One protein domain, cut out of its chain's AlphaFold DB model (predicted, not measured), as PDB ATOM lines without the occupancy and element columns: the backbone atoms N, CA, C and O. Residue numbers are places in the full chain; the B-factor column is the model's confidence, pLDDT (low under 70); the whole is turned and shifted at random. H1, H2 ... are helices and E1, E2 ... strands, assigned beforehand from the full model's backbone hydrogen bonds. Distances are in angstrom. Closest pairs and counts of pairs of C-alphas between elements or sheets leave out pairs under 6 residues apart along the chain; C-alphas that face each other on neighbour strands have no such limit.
ATOM      1  N   GLU A   3      91.156 138.481 102.483       56.28
ATOM      2  CA  GLU A   3      91.175 139.333 103.692       56.28
ATOM      3  C   GLU A   3      90.140 138.945 104.759       56.28
ATOM      4  O   GLU A   3      90.407 139.056 105.953       56.28
ATOM      5  N   THR A   4      88.979 138.415 104.362       57.22
ATOM      6  CA  THR A   4      87.921 138.005 105.302       57.22
ATOM      7  C   THR A   4      88.292 136.791 106.156       57.22
ATOM      8  O   THR A   4      87.721 136.619 107.229       57.22
ATOM      9  N   ASN A   5      89.255 135.972 105.722       64.25
ATOM     10  CA  ASN A   5      89.724 134.818 106.494       64.25
ATOM     11  C   ASN A   5      90.718 135.233 107.598       64.25
ATOM     12  O   ASN A   5      90.709 134.673 108.687       64.25
ATOM     13  N   SER A   6      91.510 136.283 107.350       74.88
ATOM     14  CA  SER A   6      92.505 136.795 108.303       74.88
ATOM     15  C   SER A   6      91.861 137.508 109.499       74.88
ATOM     16  O   SER A   6      92.283 137.306 110.632       74.88
ATOM     17  N   LEU A   7      90.792 138.281 109.279       75.88
ATOM     18  CA  LEU A   7      90.083 138.972 110.364       75.88
ATOM     19  C   LEU A   7      89.355 138.011 111.311       75.88
ATOM     20  O   LEU A   7      89.351 138.235 112.519       75.88
ATOM     21  N   LYS A   8      88.760 136.936 110.778       73.00
ATOM     22  CA  LYS A   8      88.110 135.903 111.598       73.00
ATOM     23  C   LYS A   8      89.118 135.182 112.487       73.00
ATOM     24  O   LYS A   8      88.851 135.005 113.667       73.00
ATOM     25  N   GLN A   9      90.282 134.839 111.940       74.38
ATOM     26  CA  GLN A   9      91.345 134.185 112.695       74.38
ATOM     27  C   GLN A   9      91.861 135.061 113.851       74.38
ATOM     28  O   GLN A   9      91.945 134.593 114.979       74.38
ATOM     29  N   ILE A  10      92.093 136.356 113.603       79.50
ATOM     30  CA  ILE A  10      92.528 137.310 114.641       79.50
ATOM     31  C   ILE A  10      91.483 137.464 115.759       79.50
ATOM     32  O   ILE A  10      91.838 137.677 116.918       79.50
ATOM     33  N   LEU A  11      90.189 137.421 115.423       76.81
ATOM     34  CA  LEU A  11      89.116 137.520 116.416       76.81
ATOM     35  C   LEU A  11      89.071 136.284 117.319       76.81
ATOM     36  O   LEU A  11      89.034 136.456 118.534       76.81
ATOM     37  N   VAL A  12      89.162 135.082 116.739       76.12
ATOM     38  CA  VAL A  12      89.215 133.819 117.496       76.12
ATOM     39  C   VAL A  12      90.420 133.810 118.438       76.12
ATOM     40  O   VAL A  12      90.257 133.615 119.635       76.12
ATOM     41  N   GLU A  13      91.614 134.150 117.943       79.25
ATOM     42  CA  GLU A  13      92.832 134.203 118.769       79.25
ATOM     43  C   GLU A  13      92.679 135.143 119.983       79.25
ATOM     44  O   GLU A  13      93.067 134.797 121.103       79.25
ATOM     45  N   LYS A  14      92.041 136.309 119.801       81.94
ATOM     46  CA  LYS A  14      91.771 137.256 120.899       81.94
ATOM     47  C   LYS A  14      90.775 136.721 121.927       81.94
ATOM     48  O   LYS A  14      90.920 137.014 123.117       81.94
ATOM     49  N   GLU A  15      89.747 136.001 121.488       84.12
ATOM     50  CA  GLU A  15      88.756 135.392 122.381       84.12
ATOM     51  C   GLU A  15      89.388 134.266 123.204       84.12
ATOM     52  O   GLU A  15      89.275 134.276 124.436       84.12
ATOM     53  N   THR A  16      90.171 133.399 122.561       82.50
ATOM     54  CA  THR A  16      90.927 132.343 123.236       82.50
ATOM     55  C   THR A  16      91.906 132.918 124.272       82.50
ATOM     56  O   THR A  16      91.994 132.420 125.399       82.50
ATOM     57  N   ASP A  17      92.620 134.002 123.954       88.00
ATOM     58  CA  ASP A  17      93.540 134.660 124.895       88.00
ATOM     59  C   ASP A  17      92.817 135.261 126.106       88.00
ATOM     60  O   ASP A  17      93.289 135.171 127.249       88.00
ATOM     61  N   LYS A  18      91.646 135.863 125.882       90.00
ATOM     62  CA  LYS A  18      90.802 136.381 126.963       90.00
ATOM     63  C   LYS A  18      90.361 135.251 127.894       90.00
ATOM     64  O   LYS A  18      90.474 135.409 129.112       90.00
ATOM     65  N   MET A  19      89.924 134.121 127.339       91.75
ATOM     66  CA  MET A  19      89.528 132.940 128.108       91.75
ATOM     67  C   MET A  19      90.698 132.381 128.925       91.75
ATOM     68  O   MET A  19      90.568 132.203 130.134       91.75
ATOM     69  N   LYS A  20      91.879 132.206 128.317       91.44
ATOM     70  CA  LYS A  20      93.093 131.754 129.026       91.44
ATOM     71  C   LYS A  20      93.460 132.679 130.186       91.44
ATOM     72  O   LYS A  20      93.834 132.216 131.263       91.44
ATOM     73  N   ASN A  21      93.336 133.993 130.001       93.94
ATOM     74  CA  ASN A  21      93.590 134.963 131.066       93.94
ATOM     75  C   ASN A  21      92.552 134.893 132.193       93.94
ATOM     76  O   ASN A  21      92.906 135.067 133.361       93.94
ATOM     77  N   GLN A  22      91.285 134.638 131.870       95.12
ATOM     78  CA  GLN A  22      90.244 134.420 132.872       95.12
ATOM     79  C   GLN A  22      90.488 133.124 133.652       95.12
ATOM     80  O   GLN A  22      90.459 133.149 134.881       95.12
ATOM     81  N   LEU A  23      90.821 132.035 132.958       96.38
ATOM     82  CA  LEU A  23      91.153 130.750 133.564       96.38
ATOM     83  C   LEU A  23      92.317 130.871 134.551       96.38
ATOM     84  O   LEU A  23      92.191 130.435 135.690       96.38
ATOM     85  N   LYS A  24      93.400 131.569 134.180       96.19
ATOM     86  CA  LYS A  24      94.521 131.847 135.098       96.19
ATOM     87  C   LYS A  24      94.068 132.526 136.394       96.19
ATOM     88  O   LYS A  24      94.515 132.151 137.473       96.19
ATOM     89  N   LYS A  25      93.173 133.517 136.309       96.44
ATOM     90  CA  LYS A  25      92.652 134.218 137.497       96.44
ATOM     91  C   LYS A  25      91.812 133.292 138.374       96.44
ATOM     92  O   LYS A  25      91.954 133.327 139.592       96.44
ATOM     93  N   VAL A  26      90.960 132.475 137.758       97.12
ATOM     94  CA  VAL A  26      90.101 131.521 138.468       97.12
ATOM     95  C   VAL A  26      90.933 130.436 139.153       97.12
ATOM     96  O   VAL A  26      90.690 130.152 140.322       97.12
ATOM     97  N   ILE A  27      91.970 129.916 138.492       97.75
ATOM     98  CA  ILE A  27      92.910 128.944 139.074       97.75
ATOM     99  C   ILE A  27      93.562 129.491 140.349       97.75
ATOM    100  O   ILE A  27      93.578 128.807 141.368       97.75
ATOM    101  N   VAL A  28      94.026 130.746 140.342       97.12
ATOM    102  CA  VAL A  28      94.647 131.366 141.531       97.12
ATOM    103  C   VAL A  28      93.697 131.399 142.733       97.12
ATOM    104  O   VAL A  28      94.145 131.281 143.875       97.12
ATOM    105  N   VAL A  29      92.393 131.570 142.499       96.75
ATOM    106  CA  VAL A  29      91.377 131.507 143.561       96.75
ATOM    107  C   VAL A  29      91.125 130.054 143.968       96.75
ATOM    108  O   VAL A  29      91.149 129.741 145.154       96.75
ATOM    109  N   ALA A  30      90.962 129.155 142.996       97.00
ATOM    110  CA  ALA A  30      90.732 127.728 143.211       97.00
ATOM    111  C   ALA A  30      91.805 127.075 144.086       97.00
ATOM    112  O   ALA A  30      91.469 126.369 145.031       97.00
ATOM    113  N   MET A  31      93.081 127.384 143.849       96.69
ATOM    114  CA  MET A  31      94.203 126.861 144.638       96.69
ATOM    115  C   MET A  31      94.119 127.194 146.135       96.69
ATOM    116  O   MET A  31      94.702 126.488 146.951       96.69
ATOM    117  N   LYS A  32      93.421 128.274 146.507       95.50
ATOM    118  CA  LYS A  32      93.290 128.724 147.902       95.50
ATOM    119  C   LYS A  32      92.015 128.232 148.574       95.50
ATOM    120  O   LYS A  32      91.958 128.211 149.800       95.50
ATOM    121  N   SER A  33      91.006 127.891 147.780       95.56
ATOM    122  CA  SER A  33      89.651 127.627 148.270       95.56
ATOM    123  C   SER A  33      89.224 126.172 148.115       95.56
ATOM    124  O   SER A  33      88.332 125.727 148.829       95.56
ATOM    125  N   LEU A  34      89.822 125.429 147.183       96.19
ATOM    126  CA  LEU A  34      89.437 124.051 146.900       96.19
ATOM    127  C   LEU A  34      90.366 123.055 147.592       96.19
ATOM    128  O   LEU A  34      91.550 123.301 147.814       96.19
ATOM    129  N   TRP A  35      89.809 121.889 147.903       96.00
ATOM    130  CA  TRP A  35      90.574 120.740 148.365       96.00
ATOM    131  C   TRP A  35      91.108 119.925 147.179       96.00
ATOM    132  O   TRP A  35      90.379 119.663 146.219       96.00
ATOM    133  N   PHE A  36      92.372 119.503 147.285       97.31
ATOM    134  CA  PHE A  36      93.097 118.720 146.284       97.31
ATOM    135  C   PHE A  36      93.498 117.349 146.872       97.31
ATOM    136  O   PHE A  36      94.485 117.260 147.625       97.31
ATOM    137  N   PRO A  37      92.731 116.277 146.592       95.62
ATOM    138  CA  PRO A  37      93.080 114.925 147.020       95.62
ATOM    139  C   PRO A  37      94.268 114.360 146.216       95.62
ATOM    140  O   PRO A  37      94.579 114.868 145.137       95.62
ATOM    141  N   PRO A  38      94.955 113.321 146.726       96.75
ATOM    142  CA  PRO A  38      95.912 112.546 145.936       96.75
ATOM    143  C   PRO A  38      95.268 111.950 144.677       96.75
ATOM    144  O   PRO A  38      94.119 111.513 144.716       96.75
ATOM    145  N   ILE A  39      96.016 111.918 143.575       96.94
ATOM    146  CA  ILE A  39      95.558 111.337 142.307       96.94
ATOM    147  C   ILE A  39      96.016 109.880 142.240       96.94
ATOM    148  O   ILE A  39      97.216 109.608 142.288       96.94
ATOM    149  N   PHE A  40      95.067 108.952 142.113       96.75
ATOM    150  CA  PHE A  40      95.376 107.540 141.885       96.75
ATOM    151  C   PHE A  40      95.993 107.336 140.497       96.75
ATOM    152  O   PHE A  40      95.424 107.798 139.500       96.75
ATOM    153  N   GLU A  41      97.110 106.620 140.461       97.12
ATOM    154  CA  GLU A  41      97.699 106.024 139.258       97.12
ATOM    155  C   GLU A  41      96.992 104.704 138.949       97.12
ATOM    156  O   GLU A  41      96.413 104.546 137.879       97.12
ATOM    157  N   ASP A  42      96.900 103.830 139.945       97.44
ATOM    158  CA  ASP A  42      96.102 102.613 139.907       97.44
ATOM    159  C   ASP A  42      95.139 102.618 141.090       97.44
ATOM    160  O   ASP A  42      95.505 103.002 142.197       97.44
ATOM    161  N   GLY A  43      93.896 102.209 140.868       95.50
ATOM    162  CA  GLY A  43      92.874 102.169 141.908       95.50
ATOM    163  C   GLY A  43      92.060 100.889 141.843       95.50
ATOM    164  O   GLY A  43      91.757 100.384 140.764       95.50
ATOM    165  N   TYR A  44      91.668 100.387 143.001       93.81
ATOM    166  CA  TYR A  44      90.783  99.244 143.158       93.81
ATOM    167  C   TYR A  44      89.698  99.625 144.148       93.81
ATOM    168  O   TYR A  44      89.950 100.360 145.101       93.81
ATOM    169  N   GLY A  45      88.487  99.154 143.895       93.31
ATOM    170  CA  GLY A  45      87.412  99.294 144.856       93.31
ATOM    171  C   GLY A  45      86.064  98.899 144.293       93.31
ATOM    172  O   GLY A  45      85.963  98.020 143.430       93.31
ATOM    173  N   LYS A  46      85.008  99.520 144.816       90.44
ATOM    174  CA  LYS A  46      83.620  99.128 144.556       90.44
ATOM    175  C   LYS A  46      82.789 100.317 144.122       90.44
ATOM    176  O   LYS A  46      82.907 101.390 144.700       90.44
ATOM    177  N   ASN A  47      81.910 100.102 143.146       84.81
ATOM    178  CA  ASN A  47      80.980 101.113 142.643       84.81
ATOM    179  C   ASN A  47      81.693 102.446 142.346       84.81
ATOM    180  O   ASN A  47      81.253 103.505 142.790       84.81
ATOM    181  N   GLU A  48      82.843 102.360 141.666       78.06
ATOM    182  CA  GLU A  48      83.711 103.496 141.310       78.06
ATOM    183  C   GLU A  48      84.306 104.284 142.494       78.06
ATOM    184  O   GLU A  48      84.913 105.340 142.303       78.06
ATOM    185  N   GLN A  49      84.194 103.761 143.715       85.06
ATOM    186  CA  GLN A  49      84.896 104.259 144.892       85.06
ATOM    187  C   GLN A  49      86.139 103.408 145.123       85.06
ATOM    188  O   GLN A  49      86.032 102.214 145.400       85.06
ATOM    189  N   TYR A  50      87.311 104.029 144.994       87.69
ATOM    190  CA  TYR A  50      88.602 103.360 145.151       87.69
ATOM    191  C   TYR A  50      89.063 103.461 146.607       87.69
ATOM    192  O   TYR A  50      89.294 104.564 147.109       87.69
ATOM    193  N   ASP A  51      89.159 102.321 147.284       85.75
ATOM    194  CA  ASP A  51      89.604 102.188 148.673       85.75
ATOM    195  C   ASP A  51      91.077 101.765 148.781       85.75
ATOM    196  O   ASP A  51      91.722 102.038 149.794       85.75
ATOM    197  N   GLU A  52      91.631 101.188 147.714       87.56
ATOM    198  CA  GLU A  52      93.021 100.748 147.623       87.56
ATOM    199  C   GLU A  52      93.652 101.192 146.297       87.56
ATOM    200  O   GLU A  52      92.965 101.369 145.288       87.56
ATOM    201  N   GLY A  53      94.974 101.368 146.271       92.06
ATOM    202  CA  GLY A  53      95.673 101.703 145.037       92.06
ATOM    203  C   GLY A  53      97.014 102.395 145.223       92.06
ATOM    204  O   GLY A  53      97.441 102.691 146.341       92.06
ATOM    205  N   ASP A  54      97.634 102.676 144.085       96.62
ATOM    206  CA  ASP A  54      98.865 103.440 143.969       96.62
ATOM    207  C   ASP A  54      98.551 104.874 143.538       96.62
ATOM    208  O   ASP A  54      97.587 105.155 142.820       96.62
ATOM    209  N   TYR A  55      99.377 105.812 143.988       96.88
ATOM    210  CA  TYR A  55      99.211 107.235 143.715       96.88
ATOM    211  C   TYR A  55     100.387 107.762 142.914       96.88
ATOM    212  O   TYR A  55     101.537 107.418 143.196       96.88
ATOM    213  N   PHE A  56     100.109 108.710 142.021       97.12
ATOM    214  CA  PHE A  56     101.170 109.461 141.370       97.12
ATOM    215  C   PHE A  56     102.033 110.185 142.407       97.12
ATOM    216  O   PHE A  56     101.525 110.808 143.348       97.12
ATOM    217  N   GLN A  57     103.346 110.152 142.197       96.50
ATOM    218  CA  GLN A  57     104.328 110.855 143.016       96.50
ATOM    219  C   GLN A  57     105.040 111.929 142.198       96.50
ATOM    220  O   GLN A  57     105.304 111.776 141.006       96.50
ATOM    221  N   LYS A  58     105.363 113.034 142.861       94.69
ATOM    222  CA  LYS A  58     106.254 114.070 142.348       94.69
ATOM    223  C   LYS A  58     107.710 113.608 142.458       94.69
ATOM    224  O   LYS A  58     108.025 112.635 143.139       94.69
ATOM    225  N   ALA A  59     108.622 114.354 141.834       93.00
ATOM    226  CA  ALA A  59     110.056 114.044 141.850       93.00
ATOM    227  C   ALA A  59     110.681 114.028 143.261       93.00
ATOM    228  O   ALA A  59     111.695 113.373 143.476       93.00
ATOM    229  N   ASP A  60     110.083 114.742 144.217       94.38
ATOM    230  CA  ASP A  60     110.494 114.769 145.626       94.38
ATOM    231  C   ASP A  60     109.905 113.614 146.463       94.38
ATOM    232  O   ASP A  60     110.153 113.539 147.666       94.38
ATOM    233  N   GLY A  61     109.128 112.716 145.846       94.44
ATOM    234  CA  GLY A  61     108.447 111.598 146.503       94.44
ATOM    235  C   GLY A  61     107.127 111.968 147.184       94.44
ATOM    236  O   GLY A  61     106.457 111.091 147.731       94.44
ATOM    237  N   ALA A  62     106.708 113.238 147.167       96.25
ATOM    238  CA  ALA A  62     105.397 113.621 147.680       96.25
ATOM    239  C   ALA A  62     104.280 113.209 146.710       96.25
ATOM    240  O   ALA A  62     104.462 113.203 145.494       96.25
ATOM    241  N   LEU A  63     103.088 112.921 147.240       97.06
ATOM    242  CA  LEU A  63     101.928 112.581 146.412       97.06
ATOM    243  C   LEU A  63     101.522 113.756 145.516       97.06
ATOM    244  O   LEU A  63     101.357 114.885 145.993       97.06
ATOM    245  N   LEU A  64     101.290 113.472 144.236       97.56
ATOM    246  CA  LEU A  64     100.660 114.407 143.320       97.56
ATOM    247  C   LEU A  64      99.190 114.561 143.716       97.56
ATOM    248  O   LEU A  64      98.436 113.592 143.808       97.56
ATOM    249  N   ARG A  65      98.791 115.805 143.973       97.75
ATOM    250  CA  ARG A  65      97.440 116.158 144.407       97.75
ATOM    251  C   ARG A  65      96.752 116.997 143.351       97.75
ATOM    252  O   ARG A  65      97.335 117.962 142.854       97.75
ATOM    253  N   GLY A  66      95.498 116.670 143.069       97.81
ATOM    254  CA  GLY A  66      94.713 117.375 142.073       97.81
ATOM    255  C   GLY A  66      93.220 117.159 142.232       97.81
ATOM    256  O   GLY A  66      92.764 116.179 142.812       97.81
ATOM    257  N   ARG A  67      92.454 118.103 141.694       97.38
ATOM    258  CA  ARG A  67      90.999 118.042 141.604       97.38
ATOM    259  C   ARG A  67      90.617 117.806 140.152       97.38
ATOM    260  O   ARG A  67      91.108 118.518 139.281       97.38
ATOM    261  N   LEU A  68      89.748 116.831 139.901       97.44
ATOM    262  CA  LEU A  68      89.194 116.590 138.571       97.44
ATOM    263  C   LEU A  68      88.360 117.806 138.153       97.44
ATOM    264  O   LEU A  68      87.414 118.164 138.849       97.44
ATOM    265  N   VAL A  69      88.728 118.446 137.046       98.00
ATOM    266  CA  VAL A  69      88.060 119.650 136.518       98.00
ATOM    267  C   VAL A  69      87.494 119.445 135.117       98.00
ATOM    268  O   VAL A  69      86.739 120.285 134.632       98.00
ATOM    269  N   PHE A  70      87.826 118.332 134.468       97.88
ATOM    270  CA  PHE A  70      87.234 117.934 133.198       97.88
ATOM    271  C   PHE A  70      87.272 116.422 133.026       97.88
ATOM    272  O   PHE A  70      88.237 115.772 133.429       97.88
ATOM    273  N   TYR A  71      86.231 115.894 132.396       96.00
ATOM    274  CA  TYR A  71      86.077 114.489 132.058       96.00
ATOM    275  C   TYR A  71      85.430 114.389 130.674       96.00
ATOM    276  O   TYR A  71      84.404 115.026 130.431       96.00
ATOM    277  N   SER A  72      86.011 113.569 129.803       95.31
ATOM    278  CA  SER A  72      85.443 113.177 128.513       95.31
ATOM    279  C   SER A  72      85.480 111.658 128.393       95.31
ATOM    280  O   SER A  72      86.548 111.055 128.491       95.31
ATOM    281  N   GLY A  73      84.316 111.035 128.215       93.38
ATOM    282  CA  GLY A  73      84.226 109.610 127.902       93.38
ATOM    283  C   GLY A  73      84.513 109.398 126.420       93.38
ATOM    284  O   GLY A  73      83.792 109.928 125.582       93.38
ATOM    285  N   GLU A  74      85.544 108.622 126.104       88.12
ATOM    286  CA  GLU A  74      85.991 108.402 124.725       88.12
ATOM    287  C   GLU A  74      85.446 107.082 124.166       88.12
ATOM    288  O   GLU A  74      85.065 106.994 122.999       88.12
ATOM    289  N   PHE A  75      85.402 106.039 124.998       88.75
ATOM    290  CA  PHE A  75      84.965 104.707 124.597       88.75
ATOM    291  C   PHE A  75      84.430 103.914 125.793       88.75
ATOM    292  O   PHE A  75      84.929 104.053 126.905       88.75
ATOM    293  N   CYS A  76      83.429 103.073 125.548       88.81
ATOM    294  CA  CYS A  76      82.858 102.133 126.508       88.81
ATOM    295  C   CYS A  76      82.530 100.843 125.754       88.81
ATOM    296  O   CYS A  76      81.888 100.901 124.700       88.81
ATOM    297  N   ASP A  77      82.967  99.700 126.278       91.44
ATOM    298  CA  ASP A  77      82.666  98.388 125.709       91.44
ATOM    299  C   ASP A  77      82.264  97.380 126.776       91.44
ATOM    300  O   ASP A  77      82.798  97.356 127.887       91.44
ATOM    301  N   GLN A  78      81.329  96.511 126.406       88.75
ATOM    302  CA  GLN A  78      80.859  95.429 127.249       88.75
ATOM    303  C   GLN A  78      81.501  94.124 126.786       88.75
ATOM    304  O   GLN A  78      81.151  93.541 125.762       88.75
ATOM    305  N   THR A  79      82.438  93.636 127.585       87.12
ATOM    306  CA  THR A  79      83.156  92.389 127.337       87.12
ATOM    307  C   THR A  79      82.517  91.224 128.095       87.12
ATOM    308  O   THR A  79      81.730  91.403 129.028       87.12
ATOM    309  N   VAL A  80      82.931  89.996 127.769       82.12
ATOM    310  CA  VAL A  80      82.554  88.791 128.536       82.12
ATOM    311  C   VAL A  80      82.970  88.853 130.012       82.12
ATOM    312  O   VAL A  80      82.424  88.121 130.833       82.12
ATOM    313  N   ASN A  81      83.927  89.722 130.353       81.56
ATOM    314  CA  ASN A  81      84.484  89.858 131.696       81.56
ATOM    315  C   ASN A  81      83.962  91.088 132.455       81.56
ATOM    316  O   ASN A  81      84.319  91.251 133.620       81.56
ATOM    317  N   GLY A  82      83.123  91.927 131.841       89.44
ATOM    318  CA  GLY A  82      82.651  93.184 132.423       89.44
ATOM    319  C   GLY A  82      82.740  94.352 131.446       89.44
ATOM    320  O   GLY A  82      82.964  94.155 130.252       89.44
ATOM    321  N   ASN A  83      82.576  95.564 131.959       92.81
ATOM    322  CA  ASN A  83      82.643  96.793 131.177       92.81
ATOM    323  C   ASN A  83      84.057  97.368 131.218       92.81
ATOM    324  O   ASN A  83      84.707  97.324 132.264       92.81
ATOM    325  N   VAL A  84      84.509  97.913 130.096       93.44
ATOM    326  CA  VAL A  84      85.763  98.657 129.996       93.44
ATOM    327  C   VAL A  84      85.462 100.044 129.450       93.44
ATOM    328  O   VAL A  84      84.952 100.168 128.338       93.44
ATOM    329  N   ASP A  85      85.820 101.067 130.216       94.44
ATOM    330  CA  ASP A  85      85.662 102.469 129.852       94.44
ATOM    331  C   ASP A  85      87.028 103.113 129.660       94.44
ATOM    332  O   ASP A  85      87.933 102.953 130.480       94.44
ATOM    333  N   PHE A  86      87.168 103.875 128.586       95.50
ATOM    334  CA  PHE A  86      88.313 104.731 128.332       95.50
ATOM    335  C   PHE A  86      87.855 106.185 128.327       95.50
ATOM    336  O   PHE A  86      86.930 106.564 127.604       95.50
ATOM    337  N   SER A  87      88.511 107.010 129.133       96.69
ATOM    338  CA  SER A  87      88.204 108.428 129.254       96.69
ATOM    339  C   SER A  87      89.463 109.280 129.285       96.69
ATOM    340  O   SER A  87      90.553 108.832 129.651       96.69
ATOM    341  N   MET A  88      89.296 110.551 128.947       97.44
ATOM    342  CA  MET A  88      90.276 111.590 129.204       97.44
ATOM    343  C   MET A  88      89.844 112.400 130.429       97.44
ATOM    344  O   MET A  88      88.685 112.797 130.559       97.44
ATOM    345  N   GLU A  89      90.779 112.619 131.348       98.12
ATOM    346  CA  GLU A  89      90.562 113.362 132.588       98.12
ATOM    347  C   GLU A  89      91.573 114.499 132.700       98.12
ATOM    348  O   GLU A  89      92.766 114.288 132.483       98.12
ATOM    349  N   VAL A  90      91.124 115.697 133.079       98.56
ATOM    350  CA  VAL A  90      92.024 116.816 133.395       98.56
ATOM    351  C   VAL A  90      91.904 117.155 134.866       98.56
ATOM    352  O   VAL A  90      90.813 117.441 135.366       98.56
ATOM    353  N   PHE A  91      93.042 117.168 135.550       98.50
ATOM    354  CA  PHE A  91      93.141 117.568 136.944       98.50
ATOM    355  C   PHE A  91      93.800 118.939 137.061       98.50
ATOM    356  O   PHE A  91      94.846 119.179 136.462       98.50
ATOM    357  N   LEU A  92      93.220 119.819 137.879       98.50
ATOM    358  CA  LEU A  92      93.907 121.001 138.386       98.50
ATOM    359  C   LEU A  92      94.737 120.590 139.600       98.50
ATOM    360  O   LEU A  92      94.178 120.109 140.588       98.50
ATOM    361  N   THR A  93      96.052 120.772 139.544       97.56
ATOM    362  CA  THR A  93      96.953 120.444 140.649       97.56
ATOM    363  C   THR A  93      96.931 121.521 141.729       97.56
ATOM    364  O   THR A  93      96.592 122.682 141.481       97.56
ATOM    365  N   GLY A  94      97.369 121.159 142.937       93.94
ATOM    366  CA  GLY A  94      97.580 122.125 144.023       93.94
ATOM    367  C   GLY A  94      98.656 123.183 143.723       93.94
ATOM    368  O   GLY A  94      98.758 124.166 144.452       93.94
ATOM    369  N   GLU A  95      99.434 123.000 142.654       94.12
ATOM    370  CA  GLU A  95     100.459 123.931 142.166       94.12
ATOM    371  C   GLU A  95      99.927 124.835 141.032       94.12
ATOM    372  O   GLU A  95     100.618 125.749 140.589       94.12
ATOM    373  N   GLY A  96      98.659 124.658 140.632       96.19
ATOM    374  CA  GLY A  96      97.975 125.501 139.647       96.19
ATOM    375  C   GLY A  96      98.137 125.043 138.201       96.19
ATOM    376  O   GLY A  96      97.817 125.798 137.281       96.19
ATOM    377  N   GLU A  97      98.626 123.825 137.990       96.56
ATOM    378  CA  GLU A  97      98.822 123.238 136.667       96.56
ATOM    379  C   GLU A  97      97.613 122.398 136.257       96.56
ATOM    380  O   GLU A  97      96.958 121.784 137.099       96.56
ATOM    381  N   LEU A  98      97.321 122.352 134.960       98.06
ATOM    382  CA  LEU A  98      96.341 121.423 134.402       98.06
ATOM    383  C   LEU A  98      97.091 120.222 133.835       98.06
ATOM    384  O   LEU A  98      97.938 120.394 132.961       98.06
ATOM    385  N   LEU A  99      96.768 119.029 134.327       98.19
ATOM    386  CA  LEU A  99      97.364 117.777 133.876       98.19
ATOM    387  C   LEU A  99      96.300 116.881 133.252       98.19
ATOM    388  O   LEU A  99      95.310 116.538 133.899       98.19
ATOM    389  N   LYS A 100      96.525 116.507 131.994       98.38
ATOM    390  CA  LYS A 100      95.707 115.589 131.202       98.38
ATOM    391  C   LYS A 100      96.172 114.148 131.420       98.38
ATOM    392  O   LYS A 100      97.362 113.840 131.304       98.38
ATOM    393  N   PHE A 101      95.216 113.268 131.683       98.38
ATOM    394  CA  PHE A 101      95.401 111.837 131.871       98.38
ATOM    395  C   PHE A 101      94.492 111.065 130.927       98.38
ATOM    396  O   PHE A 101      93.347 111.450 130.689       98.38
ATOM    397  N   TYR A 102      94.989 109.931 130.455       97.62
ATOM    398  CA  TYR A 102      94.147 108.879 129.910       97.62
ATOM    399  C   TYR A 102      93.835 107.880 131.010       97.62
ATOM    400  O   TYR A 102      94.727 107.467 131.750       97.62
ATOM    401  N   THR A 103      92.567 107.516 131.116       96.81
ATOM    402  CA  THR A 103      92.044 106.698 132.200       96.81
ATOM    403  C   THR A 103      91.313 105.501 131.621       96.81
ATOM    404  O   THR A 103      90.449 105.660 130.765       96.81
ATOM    405  N   ILE A 104      91.658 104.311 132.098       96.06
ATOM    406  CA  ILE A 104      90.956 103.064 131.812       96.06
ATOM    407  C   ILE A 104      90.261 102.628 133.097       96.06
ATOM    408  O   ILE A 104      90.884 102.591 134.159       96.06
ATOM    409  N   ARG A 105      88.978 102.291 133.003       95.00
ATOM    410  CA  ARG A 105      88.211 101.674 134.083       95.00
ATOM    411  C   ARG A 105      87.687 100.332 133.629       95.00
ATOM    412  O   ARG A 105      87.076 100.234 132.577       95.00
ATOM    413  N   GLU A 106      87.899  99.313 134.440       95.12
ATOM    414  CA  GLU A 106      87.363  97.977 134.225       95.12
ATOM    415  C   GLU A 106      86.407  97.668 135.370       95.12
ATOM    416  O   GLU A 106      86.812  97.660 136.531       95.12
ATOM    417  N   SER A 107      85.140  97.412 135.060       94.50
ATOM    418  CA  SER A 107      84.098  97.177 136.056       94.50
ATOM    419  C   SER A 107      83.433  95.827 135.840       94.50
ATOM    420  O   SER A 107      82.972  95.511 134.742       94.50
ATOM    421  N   ARG A 108      83.321  95.027 136.901       93.62
ATOM    422  CA  ARG A 108      82.662  93.718 136.866       93.62
ATOM    423  C   ARG A 108      81.719  93.547 138.044       93.62
ATOM    424  O   ARG A 108      82.124  93.668 139.197       93.62
ATOM    425  N   TYR A 109      80.479  93.170 137.751       93.00
ATOM    426  CA  TYR A 109      79.529  92.775 138.783       93.00
ATOM    427  C   TYR A 109      79.887  91.402 139.363       93.00
ATOM    428  O   TYR A 109      80.025  90.416 138.630       93.00
ATOM    429  N   CYS A 110      80.035  91.336 140.681       91.94
ATOM    430  CA  CYS A 110      80.328  90.115 141.411       91.94
ATOM    431  C   CYS A 110      79.040  89.537 142.005       91.94
ATOM    432  O   CYS A 110      78.387  90.163 142.836       91.94
ATOM    433  N   GLN A 111      78.690  88.312 141.607       93.06
ATOM    434  CA  GLN A 111      77.483  87.640 142.094       93.06
ATOM    435  C   GLN A 111      77.580  87.242 143.575       93.06
ATOM    436  O   GLN A 111      76.555  87.134 144.239       93.06
ATOM    437  N   ASP A 112      78.786  87.064 144.115       94.31
ATOM    438  CA  ASP A 112      78.953  86.594 145.495       94.31
ATOM    439  C   ASP A 112      78.714  87.714 146.515       94.31
ATOM    440  O   ASP A 112      78.017  87.517 147.507       94.31
ATOM    441  N   CYS A 113      79.274  88.902 146.271       93.69
ATOM    442  CA  CYS A 113      79.101  90.058 147.156       93.69
ATOM    443  C   CYS A 113      77.988  91.014 146.705       93.69
ATOM    444  O   CYS A 113      77.667  91.927 147.456       93.69
ATOM    445  N   GLN A 114      77.397  90.793 145.524       94.25
ATOM    446  CA  GLN A 114      76.350  91.625 144.919       94.25
ATOM    447  C   GLN A 114      76.775  93.083 144.645       94.25
ATOM    448  O   GLN A 114      75.925  93.965 144.553       94.25
ATOM    449  N   GLU A 115      78.077  93.331 144.456       93.56
ATOM    450  CA  GLU A 115      78.662  94.658 144.204       93.56
ATOM    451  C   GLU A 115      79.386  94.716 142.849       93.56
ATOM    452  O   GLU A 115      79.862  93.697 142.334       93.56
ATOM    453  N   THR A 116      79.539  95.920 142.286       93.38
ATOM    454  CA  THR A 116      80.414  96.140 141.124       93.38
ATOM    455  C   THR A 116      81.827  96.419 141.602       93.38
ATOM    456  O   THR A 116      82.064  97.394 142.306       93.38
ATOM    457  N   HIS A 117      82.772  95.569 141.217       94.12
ATOM    458  CA  HIS A 117      84.188  95.775 141.488       94.12
ATOM    459  C   HIS A 117      84.796  96.551 140.328       94.12
ATOM    460  O   HIS A 117      84.629  96.146 139.176       94.12
ATOM    461  N   THR A 118      85.502  97.634 140.633       94.06
ATOM    462  CA  THR A 118      86.116  98.504 139.633       94.06
ATOM    463  C   THR A 118      87.619  98.548 139.841       94.06
ATOM    464  O   THR A 118      88.105  98.757 140.954       94.06
ATOM    465  N   ARG A 119      88.350  98.380 138.745       95.31
ATOM    466  CA  ARG A 119      89.766  98.695 138.634       95.31
ATOM    467  C   ARG A 119      89.928  99.940 137.781       95.31
ATOM    468  O   ARG A 119      89.234 100.120 136.788       95.31
ATOM    469  N   LEU A 120      90.863 100.779 138.171       96.06
ATOM    470  CA  LEU A 120      91.219 102.022 137.525       96.06
ATOM    471  C   LEU A 120      92.704 101.987 137.211       96.06
ATOM    472  O   LEU A 120      93.501 101.616 138.067       96.06
ATOM    473  N   HIS A 121      93.055 102.430 136.015       97.38
ATOM    474  CA  HIS A 121      94.427 102.691 135.626       97.38
ATOM    475  C   HIS A 121      94.499 104.049 134.932       97.38
ATOM    476  O   HIS A 121      93.710 104.336 134.028       97.38
ATOM    477  N   ARG A 122      95.435 104.898 135.349       97.56
ATOM    478  CA  ARG A 122      95.661 106.230 134.793       97.56
ATOM    479  C   ARG A 122      97.072 106.364 134.271       97.56
ATOM    480  O   ARG A 122      98.034 105.933 134.887       97.56
ATOM    481  N   MET A 123      97.191 107.086 133.167       97.69
ATOM    482  CA  MET A 123      98.465 107.423 132.552       97.69
ATOM    483  C   MET A 123      98.498 108.911 132.237       97.69
ATOM    484  O   MET A 123      97.548 109.449 131.664       97.69
ATOM    485  N   VAL A 124      99.608 109.576 132.555       97.19
ATOM    486  CA  VAL A 124      99.836 110.960 132.121       97.19
ATOM    487  C   VAL A 124      99.877 110.992 130.593       97.19
ATOM    488  O   VAL A 124     100.645 110.258 129.964       97.19
ATOM    489  N   ALA A 125      99.049 111.835 129.978       97.19
ATOM    490  CA  ALA A 125      99.050 111.976 128.530       97.19
ATOM    491  C   ALA A 125     100.385 112.577 128.056       97.19
ATOM    492  O   ALA A 125     100.923 113.503 128.660       97.19
ATOM    493  N   LYS A 126     100.940 112.071 126.951       96.06
ATOM    494  CA  LYS A 126     102.160 112.666 126.375       96.06
ATOM    495  C   LYS A 126     101.901 114.063 125.820       96.06
ATOM    496  O   LYS A 126     102.763 114.928 125.923       96.06
ATOM    497  N   ASP A 127     100.725 114.256 125.229       96.44
ATOM    498  CA  ASP A 127     100.249 115.565 124.813       96.44
ATOM    499  C   ASP A 127      99.373 116.164 125.916       96.44
ATOM    500  O   ASP A 127      98.364 115.587 126.316       96.44
ATOM    501  N   GLN A 128      99.797 117.320 126.414       97.31
ATOM    502  CA  GLN A 128      99.107 118.090 127.447       97.31
ATOM    503  C   GLN A 128      98.315 119.264 126.849       97.31
ATOM    504  O   GLN A 128      97.813 120.113 127.583       97.31
ATOM    505  N   SER A 129      98.217 119.347 125.518       95.50
ATOM    506  CA  SER A 129      97.425 120.370 124.847       95.50
ATOM    507  C   SER A 129      95.936 120.220 125.168       95.50
ATOM    508  O   SER A 129      95.412 119.112 125.324       95.50
ATOM    509  N   LEU A 130      95.263 121.363 125.303       94.50
ATOM    510  CA  LEU A 130      93.827 121.451 125.533       94.50
ATOM    511  C   LEU A 130      93.183 122.250 124.402       94.50
ATOM    512  O   LEU A 130      93.688 123.314 124.021       94.50
ATOM    513  N   MET A 131      92.080 121.729 123.882       93.25
ATOM    514  CA  MET A 131      91.228 122.386 122.903       93.25
ATOM    515  C   MET A 131      90.435 123.529 123.553       93.25
ATOM    516  O   MET A 131      90.363 123.662 124.776       93.25
ATOM    517  N   GLU A 132      89.881 124.414 122.730       92.06
ATOM    518  CA  GLU A 132      89.195 125.617 123.211       92.06
ATOM    519  C   GLU A 132      87.927 125.296 124.015       92.06
ATOM    520  O   GLU A 132      87.696 125.887 125.068       92.06
ATOM    521  N   ASP A 133      87.151 124.319 123.560       93.50
ATOM    522  CA  ASP A 133      85.971 123.798 124.248       93.50
ATOM    523  C   ASP A 133      86.324 123.102 125.571       93.50
ATOM    524  O   ASP A 133      85.642 123.312 126.575       93.50
ATOM    525  N   GLU A 134      87.427 122.346 125.612       95.25
ATOM    526  CA  GLU A 134      87.956 121.765 126.853       95.25
ATOM    527  C   GLU A 134      88.303 122.868 127.870       95.25
ATOM    528  O   GLU A 134      87.952 122.772 129.047       95.25
ATOM    529  N   LEU A 135      88.961 123.948 127.431       95.75
ATOM    530  CA  LEU A 135      89.323 125.077 128.297       95.75
ATOM    531  C   LEU A 135      88.097 125.826 128.838       95.75
ATOM    532  O   LEU A 135      88.100 126.209 130.013       95.75
ATOM    533  N   ASP A 136      87.065 126.029 128.016       95.50
ATOM    534  CA  ASP A 136      85.810 126.655 128.454       95.50
ATOM    535  C   ASP A 136      85.087 125.781 129.490       95.50
ATOM    536  O   ASP A 136      84.690 126.256 130.558       95.50
ATOM    537  N   ALA A 137      85.000 124.473 129.240       96.62
ATOM    538  CA  ALA A 137      84.407 123.527 130.177       96.62
ATOM    539  C   ALA A 137      85.163 123.486 131.517       96.62
ATOM    540  O   ALA A 137      84.538 123.542 132.578       96.62
ATOM    541  N   ILE A 138      86.501 123.472 131.490       97.88
ATOM    542  CA  ILE A 138      87.344 123.543 132.694       97.88
ATOM    543  C   ILE A 138      87.057 124.825 133.483       97.88
ATOM    544  O   ILE A 138      86.856 124.779 134.699       97.88
ATOM    545  N   LEU A 139      87.023 125.978 132.807       97.56
ATOM    546  CA  LEU A 139      86.731 127.265 133.438       97.56
ATOM    547  C   LEU A 139      85.363 127.253 134.134       97.56
ATOM    548  O   LEU A 139      85.241 127.712 135.278       97.56
ATOM    549  N   ASN A 140      84.349 126.717 133.458       96.69
ATOM    550  CA  ASN A 140      82.998 126.600 133.992       96.69
ATOM    551  C   ASN A 140      82.955 125.670 135.212       96.69
ATOM    552  O   ASN A 140      82.424 126.067 136.252       96.69
ATOM    553  N   ASN A 141      83.586 124.496 135.139       97.50
ATOM    554  CA  ASN A 141      83.617 123.525 136.234       97.50
ATOM    555  C   ASN A 141      84.305 124.083 137.486       97.50
ATOM    556  O   ASN A 141      83.722 124.051 138.569       97.50
ATOM    557  N   ILE A 142      85.482 124.706 137.343       97.56
ATOM    558  CA  ILE A 142      86.175 125.325 138.487       97.56
ATOM    559  C   ILE A 142      85.317 126.440 139.103       97.56
ATOM    560  O   ILE A 142      85.268 126.602 140.324       97.56
ATOM    561  N   THR A 143      84.621 127.219 138.273       96.62
ATOM    562  CA  THR A 143      83.744 128.294 138.755       96.62
ATOM    563  C   THR A 143      82.554 127.744 139.546       96.62
ATOM    564  O   THR A 143      82.184 128.328 140.565       96.62
ATOM    565  N   VAL A 144      81.955 126.635 139.103       96.19
ATOM    566  CA  VAL A 144      80.877 125.947 139.833       96.19
ATOM    567  C   VAL A 144      81.391 125.413 141.168       96.19
ATOM    568  O   VAL A 144      80.778 125.667 142.202       96.19
ATOM    569  N   ASP A 145      82.549 124.759 141.165       95.31
ATOM    570  CA  ASP A 145      83.174 124.228 142.376       95.31
ATOM    571  C   ASP A 145      83.446 125.309 143.422       95.31
ATOM    572  O   ASP A 145      83.142 125.134 144.601       95.31
ATOM    573  N   LEU A 146      83.971 126.455 142.986       96.00
ATOM    574  CA  LEU A 146      84.231 127.600 143.855       96.00
ATOM    575  C   LEU A 146      82.963 128.147 144.515       96.00
ATOM    576  O   LEU A 146      83.023 128.561 145.668       96.00
ATOM    577  N   ARG A 147      81.821 128.136 143.815       94.75
ATOM    578  CA  ARG A 147      80.527 128.564 144.379       94.75
ATOM    579  C   ARG A 147      79.981 127.580 145.408       94.75
ATOM    580  O   ARG A 147      79.258 127.988 146.305       94.75
ATOM    581  N   ASN A 148      80.311 126.298 145.270       91.94
ATOM    582  CA  ASN A 148      79.881 125.259 146.205       91.94
ATOM    583  C   ASN A 148      80.796 125.160 147.439       91.94
ATOM    584  O   ASN A 148      80.428 124.518 148.419       91.94
ATOM    585  N   ALA A 149      81.988 125.760 147.383       85.81
ATOM    586  CA  ALA A 149      82.948 125.807 148.485       85.81
ATOM    587  C   ALA A 149      82.776 127.031 149.407       85.81
ATOM    588  O   ALA A 149      83.410 127.082 150.462       85.81
ATOM    589  N   SER A 150      81.976 128.021 148.991       66.69
ATOM    590  CA  SER A 150      81.709 129.275 149.715       66.69
ATOM    591  C   SER A 150      80.495 129.218 150.630       66.69
ATOM    592  O   SER A 150      79.500 128.580 150.223       66.69
TER     593      SER A 150
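What this domain is: This is residues 3 to 150 of the 150 residues of an uncharacterized protein of Bacillus sporothermodurans (UniProt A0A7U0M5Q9). A twisted, curled sheet of six strands makes the larger part, with its edge strands E2 and E3 apart; H2 packs over one face by E3, and the long helix H1 packs on H2. Residues 3 to 11 of H1 stick out, and the longest distance runs from Glu 3 to Asp 112 in the turn between E5 and E6. The 148 printed residues hold two named helices and six named strands in the order H1 E1 E2 E3 E4 E5 E6 H2, and the class is mixed, helices and strands. The sheet is antiparallel, in the order E2 E1 E6 E5 E4 E3. The whole is loose, with a radius of gyration of the C-alphas of 18.3 A, and elongated, spanning 66 by 36 by 32 A.

Where its parts are: Look first for the longest strand by residues, E3, residues 66 to 79, 31.2 A from C-alpha 66 at (94.713, 117.375, 142.073); it bends by 79 degrees at residue 69. E4, residues 82 to 93, 31.9 A, bends by 54 degrees at residue 88, and E5, residues 98 to 110, 35.9 A, by 50 degrees at residue 102. E6 is residues 115 to 124, 29.3 A; E1 is residues 40 to 46 and E2 residues 49 to 55, 14.7 A each. Find C-alpha 3 at (91.175, 139.333, 103.692); from there H1, residues 3 to 33, runs 46.1 A. H2, residues 132 to 148, runs 24.8 A to C-alpha 148 at (79.881, 125.259, 146.205).

How they stand to each other: Begin with E3, E4, E5 and E6, a meander, each strand the antiparallel neighbour of the one before; each successive two form a hairpin. Look for N 72 and O 88, 2.9 A, between E3 and E4; N 87 and O 103, 2.9 A, between E4 and E5; and N 104 and O 121, 2.8 A, between E5 and E6. E1 is antiparallel to E6, with N 43 and O 120 at 2.9 A, and forms a hairpin with E2, with N 44 and O 52 at 2.8 A. H2 is on one face of the sheet, two layers, at a height over the sheet of 9.4 A; its closest C-alphas to E3 are Ile 138 and Val 69, 5.5 A apart. It lies over E3 and only just over E4, with 3 C-alphas, and only just across the strands, at 62 degrees to E3 on the local plane. H1 touches H2, the closest C-alphas being Leu 23 and Leu 139, 5.6 A apart, at a shallow tilt of 29 degrees, the same way. H1 only grazes the sheet, with its residues 27 to 31. In H2 every O i to N i+4 pair is within hydrogen-bond range; in H1, 25 of 27 are.

The domain as a whole: The C-alphas of Glu 3 and Asp 112, the two farthest apart, are 68.4 A apart. Without residues 3 to 11, which stand free, the body spans 55 by 33 by 32 A. The printed part has no cut and no long link. Mean pLDDT of the printed part is 92.4; look for values under 70 at residues 3 to 5 and residue 150.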